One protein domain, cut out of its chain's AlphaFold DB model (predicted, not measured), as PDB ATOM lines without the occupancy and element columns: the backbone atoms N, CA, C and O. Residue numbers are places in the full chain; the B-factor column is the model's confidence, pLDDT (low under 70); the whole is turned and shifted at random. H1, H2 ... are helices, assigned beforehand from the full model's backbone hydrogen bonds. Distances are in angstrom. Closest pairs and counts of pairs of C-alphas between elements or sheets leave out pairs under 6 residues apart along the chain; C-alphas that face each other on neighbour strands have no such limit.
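AT A GLANCE: This is residues 209 to 293 of the 692 residues of an uncharacterized protein of Rhodopirellula sp (UniProt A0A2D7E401). With little regular structure, this is a small cluster of short helices built on H3: H1 packs side by side with it, H4 packs on it steeply, H2 packs near its first residue, and unnamed stretches make both ends. The 85 printed residues hold four named helices, H1 to H4, and no named strand; the class is all helix, with 32 residues in named elements. It is compact, radius of gyration of the C-alphas 12.0 A, spanning 35 by 28 by 25 A.

IN THESE COORDINATES: Find C-alpha 249 at (-31.437, 18.405, -47.932); from there H3, residues 249 to 259, runs 13.7 A. H1, residues 221 to 230, starts at (-35.629, 6.039, -39.895) and runs 14.3 A. H2 is residues 240 to 243, 5.2 A; H4 is 268 to 274, 9.7 A.

HOW THE PARTS SIT: H3, the hub, touches H1 at a shallow tilt of 20 degrees, opposite ways; their closest C-alphas, Leu 224 and Phe 252, are 6.8 A apart. H3 touches H4 at a steep tilt of 65 degrees, closest C-alphas Val 256 and Val 268, 6.2 A. H2 touches H3, closest C-alphas Ile 243 and Gly 249, 5.0 A. H2 is apart from H1 and H4. In H1, H3 and H4 every O i to N i+4 pair is within hydrogen-bond range; H2 is too short for one.

THE WHOLE: The C-alphas of Gly 213 and Ser 279, the two farthest apart, are 36.0 A apart. The printed part has no cut, no link between helices is long, and no printed residue is under 70 in pLDDT.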
ATOM      1  N   ASN A 209     -25.282   3.242 -38.885       85.56
ATOM      2  CA  ASN A 209     -25.028   3.357 -40.314       85.56
ATOM      3  C   ASN A 209     -24.306   2.088 -40.790       85.56
ATOM      4  O   ASN A 209     -23.174   1.829 -40.366       85.56
ATOM      5  N   ALA A 210     -24.946   1.319 -41.672       78.25
ATOM      6  CA  ALA A 210     -24.422   0.049 -42.177       78.25
ATOM      7  C   ALA A 210     -23.056   0.199 -42.874       78.25
ATOM      8  O   ALA A 210     -22.178  -0.647 -42.723       78.25
ATOM      9  N   SER A 211     -22.847   1.315 -43.573       76.94
ATOM     10  CA  SER A 211     -21.660   1.602 -44.385       76.94
ATOM     11  C   SER A 211     -20.427   1.947 -43.548       76.94
ATOM     12  O   SER A 211     -19.299   1.635 -43.919       76.94
ATOM     13  N   THR A 212     -20.623   2.633 -42.419       83.06
ATOM     14  CA  THR A 212     -19.518   3.130 -41.576       83.06
ATOM     15  C   THR A 212     -19.382   2.392 -40.248       83.06
ATOM     16  O   THR A 212     -18.398   2.601 -39.535       83.06
ATOM     17  N   GLY A 213     -20.377   1.583 -39.870       82.94
ATOM     18  CA  GLY A 213     -20.465   0.928 -38.564       82.94
ATOM     19  C   GLY A 213     -20.638   1.898 -37.389       82.94
ATOM     20  O   GLY A 213     -20.512   1.497 -36.232       82.94
ATOM     21  N   LYS A 214     -20.897   3.188 -37.651       85.62
ATOM     22  CA  LYS A 214     -21.058   4.232 -36.629       85.62
ATOM     23  C   LYS A 214     -22.513   4.659 -36.523       85.62
ATOM     24  O   LYS A 214     -23.227   4.727 -37.516       85.62
ATOM     25  N   ARG A 215     -22.957   4.989 -35.312       89.62
ATOM     26  CA  ARG A 215     -24.304   5.534 -35.099       89.62
ATOM     27  C   ARG A 215     -24.390   6.973 -35.597       89.62
ATOM     28  O   ARG A 215     -23.501   7.774 -35.303       89.62
ATOM     29  N   ALA A 216     -25.445   7.296 -36.339       90.31
ATOM     30  CA  ALA A 216     -25.630   8.615 -36.940       90.31
ATOM     31  C   ALA A 216     -27.114   8.997 -37.015       90.31
ATOM     32  O   ALA A 216     -27.964   8.156 -37.283       90.31
ATOM     33  N   LEU A 217     -27.418  10.286 -36.827       90.69
ATOM     34  CA  LEU A 217     -28.789  10.817 -36.906       90.69
ATOM     35  C   LEU A 217     -29.471  10.465 -38.233       90.69
ATOM     36  O   LEU A 217     -30.576   9.945 -38.243       90.69
ATOM     37  N   TRP A 218     -28.781  10.699 -39.346       90.94
ATOM     38  CA  TRP A 218     -29.290  10.445 -40.699       90.94
ATOM     39  C   TRP A 218     -29.344   8.970 -41.081       90.94
ATOM     40  O   TRP A 218     -29.930   8.632 -42.099       90.94
ATOM     41  N   ALA A 219     -28.759   8.114 -40.246       88.31
ATOM     42  CA  ALA A 219     -28.920   6.678 -40.334       88.31
ATOM     43  C   ALA A 219     -30.101   6.195 -39.482       88.31
ATOM     44  O   ALA A 219     -30.102   5.035 -39.121       88.31
ATOM     45  N   SER A 220     -31.029   7.070 -39.061       90.81
ATOM     46  CA  SER A 220     -32.190   6.691 -38.244       90.81
ATOM     47  C   SER A 220     -33.500   6.945 -38.985       90.81
ATOM     48  O   SER A 220     -33.779   8.100 -39.326       90.81
ATOM     49  N   LYS A 221     -34.339   5.914 -39.174       90.56
ATOM     50  CA  LYS A 221     -35.629   6.039 -39.895       90.56
ATOM     51  C   LYS A 221     -36.518   7.132 -39.298       90.56
ATOM     52  O   LYS A 221     -37.042   7.978 -40.018       90.56
ATOM     53  N   GLU A 222     -36.611   7.190 -37.973       92.31
ATOM     54  CA  GLU A 222     -37.414   8.197 -37.270       92.31
ATOM     55  C   GLU A 222     -36.902   9.637 -37.473       92.31
ATOM     56  O   GLU A 222     -37.696  10.574 -37.535       92.31
ATOM     57  N   HIS A 223     -35.584   9.839 -37.617       94.12
ATOM     58  CA  HIS A 223     -35.019  11.161 -37.915       94.12
ATOM     59  C   HIS A 223     -35.305  11.584 -39.360       94.12
ATOM     60  O   HIS A 223     -35.569  12.760 -39.612       94.12
ATOM     61  N   LEU A 224     -35.285  10.631 -40.297       93.50
ATOM     62  CA  LEU A 224     -35.653  10.870 -41.694       93.50
ATOM     63  C   LEU A 224     -37.132  11.266 -41.811       93.50
ATOM     64  O   LEU A 224     -37.440  12.240 -42.496       93.50
ATOM     65  N   ILE A 225     -38.024  10.583 -41.083       94.19
ATOM     66  CA  ILE A 225     -39.450  10.938 -40.992       94.19
ATOM     67  C   ILE A 225     -39.611  12.332 -40.380       94.19
ATOM     68  O   ILE A 225     -40.272  13.189 -40.961       94.19
ATOM     69  N   TRP A 226     -38.948  12.600 -39.251       95.94
ATOM     70  CA  TRP A 226     -38.980  13.920 -38.616       95.94
ATOM     71  C   TRP A 226     -38.543  15.039 -39.573       95.94
ATOM     72  O   TRP A 226     -39.174  16.097 -39.601       95.94
ATOM     73  N   TYR A 227     -37.490  14.816 -40.368       95.56
ATOM     74  CA  TYR A 227     -37.005  15.790 -41.345       95.56
ATOM     75  C   TYR A 227     -38.018  16.024 -42.471       95.56
ATOM     76  O   TYR A 227     -38.295  17.174 -42.816       95.56
ATOM     77  N   PHE A 228     -38.594  14.950 -43.014       94.81
ATOM     78  CA  PHE A 228     -39.653  15.025 -44.019       94.81
ATOM     79  C   PHE A 228     -40.850  15.847 -43.519       94.81
ATOM     80  O   PHE A 228     -41.323  16.748 -44.210       94.81
ATOM     81  N   GLU A 229     -41.293  15.603 -42.290       95.12
ATOM     82  CA  GLU A 229     -42.451  16.292 -41.726       95.12
ATOM     83  C   GLU A 229     -42.171  17.760 -41.401       95.12
ATOM     84  O   GLU A 229     -42.968  18.627 -41.746       95.12
ATOM     85  N   ASN A 230     -41.036  18.056 -40.756       94.31
ATOM     86  CA  ASN A 230     -40.758  19.388 -40.211       94.31
ATOM     87  C   ASN A 230     -39.999  20.312 -41.167       94.31
ATOM     88  O   ASN A 230     -40.104  21.528 -41.040       94.31
ATOM     89  N   THR A 231     -39.195  19.764 -42.084       94.19
ATOM     90  CA  THR A 231     -38.387  20.568 -43.020       94.19
ATOM     91  C   THR A 231     -38.975  20.568 -44.424       94.19
ATOM     92  O   THR A 231     -38.983  21.611 -45.070       94.19
ATOM     93  N   LEU A 232     -39.483  19.421 -44.888       92.69
ATOM     94  CA  LEU A 232     -40.138  19.312 -46.197       92.69
ATOM     95  C   LEU A 232     -41.660  19.511 -46.114       92.69
ATOM     96  O   LEU A 232     -42.339  19.393 -47.128       92.69
ATOM     97  N   SER A 233     -42.207  19.812 -44.931       91.25
ATOM     98  CA  SER A 233     -43.640  20.068 -44.712       91.25
ATOM     99  C   SER A 233     -44.546  18.952 -45.246       91.25
ATOM    100  O   SER A 233     -45.606  19.224 -45.808       91.25
ATOM    101  N   CYS A 234     -44.111  17.696 -45.104       91.81
ATOM    102  CA  CYS A 234     -44.790  16.504 -45.629       91.81
ATOM    103  C   CYS A 234     -44.953  16.478 -47.167       91.81
ATOM    104  O   CYS A 234     -45.780  15.733 -47.693       91.81
ATOM    105  N   GLN A 235     -44.175  17.271 -47.912       90.62
ATOM    106  CA  GLN A 235     -44.223  17.303 -49.376       90.62
ATOM    107  C   GLN A 235     -43.300  16.239 -49.983       90.62
ATOM    108  O   GLN A 235     -42.110  16.172 -49.667       90.62
ATOM    109  N   ARG A 236     -43.837  15.416 -50.896       92.44
ATOM    110  CA  ARG A 236     -43.073  14.392 -51.632       92.44
ATOM    111  C   ARG A 236     -42.188  15.028 -52.707       92.44
ATOM    112  O   ARG A 236     -42.568  15.111 -53.873       92.44
ATOM    113  N   ILE A 237     -41.004  15.486 -52.319       91.56
ATOM    114  CA  ILE A 237     -40.021  16.052 -53.248       91.56
ATOM    115  C   ILE A 237     -39.043  14.949 -53.646       91.56
ATOM    116  O   ILE A 237     -38.234  14.520 -52.835       91.56
ATOM    117  N   SER A 238     -39.086  14.486 -54.894       84.44
ATOM    118  CA  SER A 238     -38.279  13.327 -55.326       84.44
ATOM    119  C   SER A 238     -37.059  13.695 -56.177       84.44
ATOM    120  O   SER A 238     -36.234  12.839 -56.495       84.44
ATOM    121  N   SER A 239     -36.909  14.976 -56.528       92.12
ATOM    122  CA  SER A 239     -35.769  15.496 -57.287       92.12
ATOM    123  C   SER A 239     -34.640  15.951 -56.360       92.12
ATOM    124  O   SER A 239     -34.851  16.748 -55.443       92.12
ATOM    125  N   TYR A 240     -33.411  15.500 -56.636       91.44
ATOM    126  CA  TYR A 240     -32.225  15.913 -55.879       91.44
ATOM    127  C   TYR A 240     -32.029  17.435 -55.904       91.44
ATOM    128  O   TYR A 240     -31.748  18.031 -54.866       91.44
ATOM    129  N   THR A 241     -32.216  18.077 -57.063       93.25
ATOM    130  CA  THR A 241     -32.014  19.527 -57.227       93.25
ATOM    131  C   THR A 241     -33.005  20.359 -56.420       93.25
ATOM    132  O   THR A 241     -32.696  21.496 -56.070       93.25
ATOM    133  N   ASP A 242     -34.177  19.806 -56.109       93.00
ATOM    134  CA  ASP A 242     -35.196  20.485 -55.312       93.00
ATOM    135  C   ASP A 242     -35.016  20.223 -53.818       93.00
ATOM    136  O   ASP A 242     -35.121  21.156 -53.026       93.00
ATOM    137  N   ILE A 243     -34.625  19.003 -53.427       92.31
ATOM    138  CA  ILE A 243     -34.321  18.677 -52.026       92.31
ATOM    139  C   ILE A 243     -33.170  19.531 -51.483       92.31
ATOM    140  O   ILE A 243     -33.257  20.026 -50.361       92.31
ATOM    141  N   ILE A 244     -32.093  19.746 -52.248       94.50
ATOM    142  CA  ILE A 244     -30.925  20.500 -51.750       94.50
ATOM    143  C   ILE A 244     -31.200  21.987 -51.492       94.50
ATOM    144  O   ILE A 244     -30.385  22.637 -50.839       94.50
ATOM    145  N   LYS A 245     -32.332  22.525 -51.968       94.06
ATOM    146  CA  LYS A 245     -32.778  23.890 -51.643       94.06
ATOM    147  C   LYS A 245     -33.185  24.016 -50.171       94.06
ATOM    148  O   LYS A 245     -33.170  25.117 -49.629       94.06
ATOM    149  N   TYR A 246     -33.512  22.899 -49.519       93.88
ATOM    150  CA  TYR A 246     -33.877  22.854 -48.110       93.88
ATOM    151  C   TYR A 246     -32.640  22.662 -47.217       93.88
ATOM    152  O   TYR A 246     -31.694  21.953 -47.588       93.88
ATOM    153  N   PRO A 247     -32.623  23.241 -46.000       93.56
ATOM    154  CA  PRO A 247     -31.517  23.072 -45.062       93.56
ATOM    155  C   PRO A 247     -31.230  21.593 -44.792       93.56
ATOM    156  O   PRO A 247     -32.127  20.851 -44.409       93.56
ATOM    157  N   LYS A 248     -29.976  21.154 -44.959       93.94
ATOM    158  CA  LYS A 248     -29.549  19.741 -44.835       93.94
ATOM    159  C   LYS A 248     -30.205  18.767 -45.829       93.94
ATOM    160  O   LYS A 248     -30.082  17.559 -45.643       93.94
ATOM    161  N   GLY A 249     -30.809  19.254 -46.915       92.88
ATOM    162  CA  GLY A 249     -31.437  18.405 -47.932       92.88
ATOM    163  C   GLY A 249     -30.458  17.439 -48.600       92.88
ATOM    164  O   GLY A 249     -30.761  16.262 -48.775       92.88
ATOM    165  N   HIS A 250     -29.228  17.889 -48.872       94.06
ATOM    166  CA  HIS A 250     -28.152  17.005 -49.335       94.06
ATOM    167  C   HIS A 250     -27.899  15.846 -48.355       94.06
ATOM    168  O   HIS A 250     -27.766  14.695 -48.765       94.06
ATOM    169  N   THR A 251     -27.873  16.131 -47.050       93.25
ATOM    170  CA  THR A 251     -27.650  15.121 -46.010       93.25
ATOM    171  C   THR A 251     -28.834  14.168 -45.873       93.25
ATOM    172  O   THR A 251     -28.610  12.979 -45.704       93.25
ATOM    173  N   PHE A 252     -30.073  14.653 -46.003       93.88
ATOM    174  CA  PHE A 252     -31.273  13.810 -46.055       93.88
ATOM    175  C   PHE A 252     -31.239  12.848 -47.246       93.88
ATOM    176  O   PHE A 252     -31.453  11.651 -47.072       93.88
ATOM    177  N   TRP A 253     -30.891  13.347 -48.436       93.12
ATOM    178  CA  TRP A 253     -30.807  12.536 -49.652       93.12
ATOM    179  C   TRP A 253     -29.842  11.356 -49.494       93.12
ATOM    180  O   TRP A 253     -30.205  10.209 -49.749       93.12
ATOM    181  N   TYR A 254     -28.616  11.618 -49.033       91.12
ATOM    182  CA  TYR A 254     -27.649  10.548 -48.765       91.12
ATOM    183  C   TYR A 254     -27.980   9.746 -47.500       91.12
ATOM    184  O   TYR A 254     -27.639   8.567 -47.436       91.12
ATOM    185  N   GLY A 255     -28.700  10.347 -46.552       89.44
ATOM    186  CA  GLY A 255     -29.336   9.693 -45.412       89.44
ATOM    187  C   GLY A 255     -30.155   8.486 -45.852       89.44
ATOM    188  O   GLY A 255     -29.863   7.358 -45.472       89.44
ATOM    189  N   VAL A 256     -31.111   8.728 -46.750       89.44
ATOM    190  CA  VAL A 256     -31.988   7.695 -47.313       89.44
ATOM    191  C   VAL A 256     -31.221   6.716 -48.206       89.44
ATOM    192  O   VAL A 256     -31.370   5.510 -48.060       89.44
ATOM    193  N   LYS A 257     -30.395   7.209 -49.138       87.94
ATOM    194  CA  LYS A 257     -29.811   6.348 -50.187       87.94
ATOM    195  C   LYS A 257     -28.588   5.540 -49.750       87.94
ATOM    196  O   LYS A 257     -28.292   4.517 -50.356       87.94
ATOM    197  N   ARG A 258     -27.809   6.036 -48.785       84.69
ATOM    198  CA  ARG A 258     -26.481   5.488 -48.442       84.69
ATOM    199  C   ARG A 258     -26.316   5.195 -46.959       84.69
ATOM    200  O   ARG A 258     -25.653   4.224 -46.604       84.69
ATOM    201  N   ASP A 259     -26.843   6.056 -46.096       80.44
ATOM    202  CA  ASP A 259     -26.585   5.966 -44.658       80.44
ATOM    203  C   ASP A 259     -27.624   5.105 -43.919       80.44
ATOM    204  O   ASP A 259     -27.295   4.559 -42.864       80.44
ATOM    205  N   TYR A 260     -28.815   4.918 -44.501       79.62
ATOM    206  CA  TYR A 260     -29.850   3.974 -44.070       79.62
ATOM    207  C   TYR A 260     -30.510   3.202 -45.235       79.62
ATOM    208  O   TYR A 260     -31.723   3.281 -45.421       79.62
ATOM    209  N   PRO A 261     -29.744   2.469 -46.060       70.69
ATOM    210  CA  PRO A 261     -30.334   1.589 -47.054       70.69
ATOM    211  C   PRO A 261     -30.922   0.362 -46.345       70.69
ATOM    212  O   PRO A 261     -30.233  -0.291 -45.557       70.69
ATOM    213  N   THR A 262     -32.181   0.042 -46.623       78.19
ATOM    214  CA  THR A 262     -32.837  -1.182 -46.144       78.19
ATOM    215  C   THR A 262     -33.343  -1.992 -47.335       78.19
ATOM    216  O   THR A 262     -33.331  -1.517 -48.469       78.19
ATOM    217  N   GLU A 263     -33.813  -3.217 -47.096       78.56
ATOM    218  CA  GLU A 263     -34.577  -3.951 -48.117       78.56
ATOM    219  C   GLU A 263     -35.904  -3.244 -48.459       78.56
ATOM    220  O   GLU A 263     -36.460  -3.474 -49.528       78.56
ATOM    221  N   GLU A 264     -36.398  -2.362 -47.577       81.62
ATOM    222  CA  GLU A 264     -37.653  -1.621 -47.759       81.62
ATOM    223  C   GLU A 264     -37.499  -0.420 -48.706       81.62
ATOM    224  O   GLU A 264     -38.452  -0.071 -49.400       81.62
ATOM    225  N   TYR A 265     -36.335   0.243 -48.712       87.12
ATOM    226  CA  TYR A 265     -36.072   1.391 -49.581       87.12
ATOM    227  C   TYR A 265     -34.579   1.674 -49.803       87.12
ATOM    228  O   TYR A 265     -33.738   1.581 -48.907       87.12
ATOM    229  N   SER A 266     -34.277   2.124 -51.021       84.56
ATOM    230  CA  SER A 266     -32.954   2.536 -51.510       84.56
ATOM    231  C   SER A 266     -32.967   3.912 -52.203       84.56
ATOM    232  O   SER A 266     -31.919   4.501 -52.498       84.56
ATOM    233  N   SER A 267     -34.159   4.466 -52.452       89.94
ATOM    234  CA  SER A 267     -34.378   5.797 -53.019       89.94
ATOM    235  C   SER A 267     -35.319   6.648 -52.156       89.94
ATOM    236  O   SER A 267     -36.059   6.140 -51.321       89.94
ATOM    237  N   VAL A 268     -35.310   7.971 -52.362       90.88
ATOM    238  CA  VAL A 268     -36.212   8.894 -51.644       90.88
ATOM    239  C   VAL A 268     -37.685   8.630 -51.980       90.88
ATOM    240  O   VAL A 268     -38.542   8.760 -51.113       90.88
ATOM    241  N   GLN A 269     -37.972   8.199 -53.212       91.00
ATOM    242  CA  GLN A 269     -39.321   7.824 -53.625       91.00
ATOM    243  C   GLN A 269     -39.816   6.601 -52.841       91.00
ATOM    244  O   GLN A 269     -40.871   6.675 -52.217       91.00
ATOM    245  N   GLU A 270     -39.009   5.537 -52.809       91.12
ATOM    246  CA  GLU A 270     -39.300   4.307 -52.058       91.12
ATOM    247  C   GLU A 270     -39.418   4.574 -50.554       91.12
ATOM    248  O   GLU A 270     -40.260   3.982 -49.890       91.12
ATOM    249  N   PHE A 271     -38.628   5.506 -50.008       92.94
ATOM    250  CA  PHE A 271     -38.768   5.931 -48.615       92.94
ATOM    251  C   PHE A 271     -40.148   6.543 -48.339       92.94
ATOM    252  O   PHE A 271     -40.779   6.179 -47.349       92.94
ATOM    253  N   TYR A 272     -40.641   7.433 -49.210       93.19
ATOM    254  CA  TYR A 272     -41.986   8.000 -49.071       93.19
ATOM    255  C   TYR A 272     -43.080   6.935 -49.169       93.19
ATOM    256  O   TYR A 272     -44.035   6.980 -48.395       93.19
ATOM    257  N   ASP A 273     -42.928   5.974 -50.082       91.25
ATOM    258  CA  ASP A 273     -43.854   4.845 -50.209       91.25
ATOM    259  C   ASP A 273     -43.830   3.963 -48.950       91.25
ATOM    260  O   ASP A 273     -44.878   3.619 -48.410       91.25
ATOM    261  N   CYS A 274     -42.639   3.684 -48.413       90.94
ATOM    262  CA  CYS A 274     -42.438   2.890 -47.202       90.94
ATOM    263  C   CYS A 274     -43.106   3.505 -45.962       90.94
ATOM    264  O   CYS A 274     -43.673   2.782 -45.142       90.94
ATOM    265  N   ILE A 275     -43.053   4.832 -45.803       91.50
ATOM    266  CA  ILE A 275     -43.694   5.511 -44.663       91.50
ATOM    267  C   ILE A 275     -45.180   5.815 -44.905       91.50
ATOM    268  O   ILE A 275     -45.825   6.376 -44.021       91.50
ATOM    269  N   GLY A 276     -45.725   5.466 -46.077       90.38
ATOM    270  CA  GLY A 276     -47.118   5.732 -46.434       90.38
ATOM    271  C   GLY A 276     -47.428   7.222 -46.585       90.38
ATOM    272  O   GLY A 276     -48.511   7.662 -46.210       90.38
ATOM    273  N   ALA A 277     -46.476   8.018 -47.085       88.38
ATOM    274  CA  ALA A 277     -46.641   9.458 -47.286       88.38
ATOM    275  C   ALA A 277     -47.557   9.766 -48.486       88.38
ATOM    276  O   ALA A 277     -47.106  10.257 -49.521       88.38
ATOM    277  N   ASP A 278     -48.841   9.436 -48.375       85.38
ATOM    278  CA  ASP A 278     -49.888   9.735 -49.352       85.38
ATOM    279  C   ASP A 278     -50.820  10.867 -48.874       85.38
ATOM    280  O   ASP A 278     -50.537  11.567 -47.899       85.38
ATOM    281  N   SER A 279     -51.927  11.090 -49.586       79.44
ATOM    282  CA  SER A 279     -52.895  12.152 -49.283       79.44
ATOM    283  C   SER A 279     -53.535  12.051 -47.889       79.44
ATOM    284  O   SER A 279     -54.066  13.051 -47.414       79.44
ATOM    285  N   ASN A 280     -53.471  10.889 -47.232       83.38
ATOM    286  CA  ASN A 280     -54.005  10.634 -45.892       83.38
ATOM    287  C   ASN A 280     -52.898  10.469 -44.832       83.38
ATOM    288  O   ASN A 280     -53.176  10.029 -43.711       83.38
ATOM    289  N   TYR A 281     -51.646  10.813 -45.157       90.38
ATOM    290  CA  TYR A 281     -50.533  10.717 -44.218       90.38
ATOM    291  C   TYR A 281     -50.798  11.531 -42.948       90.38
ATOM    292  O   TYR A 281     -51.079  12.728 -43.002       90.38
ATOM    293  N   THR A 282     -50.669  10.882 -41.790       90.06
ATOM    294  CA  THR A 282     -50.805  11.534 -40.483       90.06
ATOM    295  C   THR A 282     -49.413  11.778 -39.895       90.06
ATOM    296  O   THR A 282     -48.753  10.806 -39.515       90.06
ATOM    297  N   PRO A 283     -48.947  13.041 -39.794       90.75
ATOM    298  CA  PRO A 283     -47.610  13.338 -39.295       90.75
ATOM    299  C   PRO A 283     -47.422  12.915 -37.838       90.75
ATOM    300  O   PRO A 283     -48.277  13.163 -36.986       90.75
ATOM    301  N   LYS A 284     -46.273  12.310 -37.539       91.62
ATOM    302  CA  LYS A 284     -45.957  11.720 -36.233       91.62
ATOM    303  C   LYS A 284     -45.193  12.678 -35.314       91.62
ATOM    304  O   LYS A 284     -45.376  12.655 -34.099       91.62
ATOM    305  N   TYR A 285     -44.349  13.525 -35.894       92.88
ATOM    306  CA  TYR A 285     -43.404  14.416 -35.223       92.88
ATOM    307  C   TYR A 285     -43.501  15.875 -35.695       92.88
ATOM    308  O   TYR A 285     -42.609  16.673 -35.395       92.88
ATOM    309  N   LEU A 286     -44.543  16.252 -36.440       92.69
ATOM    310  CA  LEU A 286     -44.734  17.632 -36.892       92.69
ATOM    311  C   LEU A 286     -44.804  18.597 -35.696       92.69
ATOM    312  O   LEU A 286     -45.569  18.387 -34.756       92.69
ATOM    313  N   GLY A 287     -43.981  19.645 -35.720       90.56
ATOM    314  CA  GLY A 287     -43.849  20.615 -34.629       90.56
ATOM    315  C   GLY A 287     -43.082  20.100 -33.405       90.56
ATOM    316  O   GLY A 287     -42.923  20.836 -32.432       90.56
ATOM    317  N   GLN A 288     -42.589  18.857 -33.429       91.38
ATOM    318  CA  GLN A 288     -41.825  18.256 -32.337       91.38
ATOM    319  C   GLN A 288     -40.318  18.315 -32.612       91.38
ATOM    320  O   GLN A 288     -39.856  18.466 -33.744       91.38
ATOM    321  N   THR A 289     -39.517  18.172 -31.557       90.62
ATOM    322  CA  THR A 289     -38.070  17.951 -31.710       90.62
ATOM    323  C   THR A 289     -37.789  16.546 -32.235       90.62
ATOM    324  O   THR A 289     -38.633  15.659 -32.125       90.62
ATOM    325  N   THR A 290     -36.604  16.333 -32.812       90.88
ATOM    326  CA  THR A 290     -36.251  15.017 -33.353       90.88
ATOM    327  C   THR A 290     -36.372  13.919 -32.285       90.88
ATOM    328  O   THR A 290     -35.929  14.124 -31.151       90.88
ATOM    329  N   PRO A 291     -36.929  12.742 -32.632       90.62
ATOM    330  CA  PRO A 291     -37.078  11.632 -31.686       90.62
ATOM    331  C   PRO A 291     -35.731  11.064 -31.210       90.62
ATOM    332  O   PRO A 291     -35.640  10.478 -30.130       90.62
ATOM    333  N   ILE A 292     -34.654  11.290 -31.969       94.00
ATOM    334  CA  ILE A 292     -33.307  10.839 -31.620       94.00
ATOM    335  C   ILE A 292     -32.646  11.818 -30.643       94.00
ATOM    336  O   ILE A 292     -32.143  12.878 -31.017       94.00
ATOM    337  N   LYS A 293     -32.594  11.417 -29.372       92.38
ATOM    338  CA  LYS A 293     -32.012  12.176 -28.256       92.38
ATOM    339  C   LYS A 293     -30.506  11.943 -28.101       92.38
ATOM    340  O   LYS A 293     -29.784  12.830 -27.646       92.38
TER     341      LYS A 293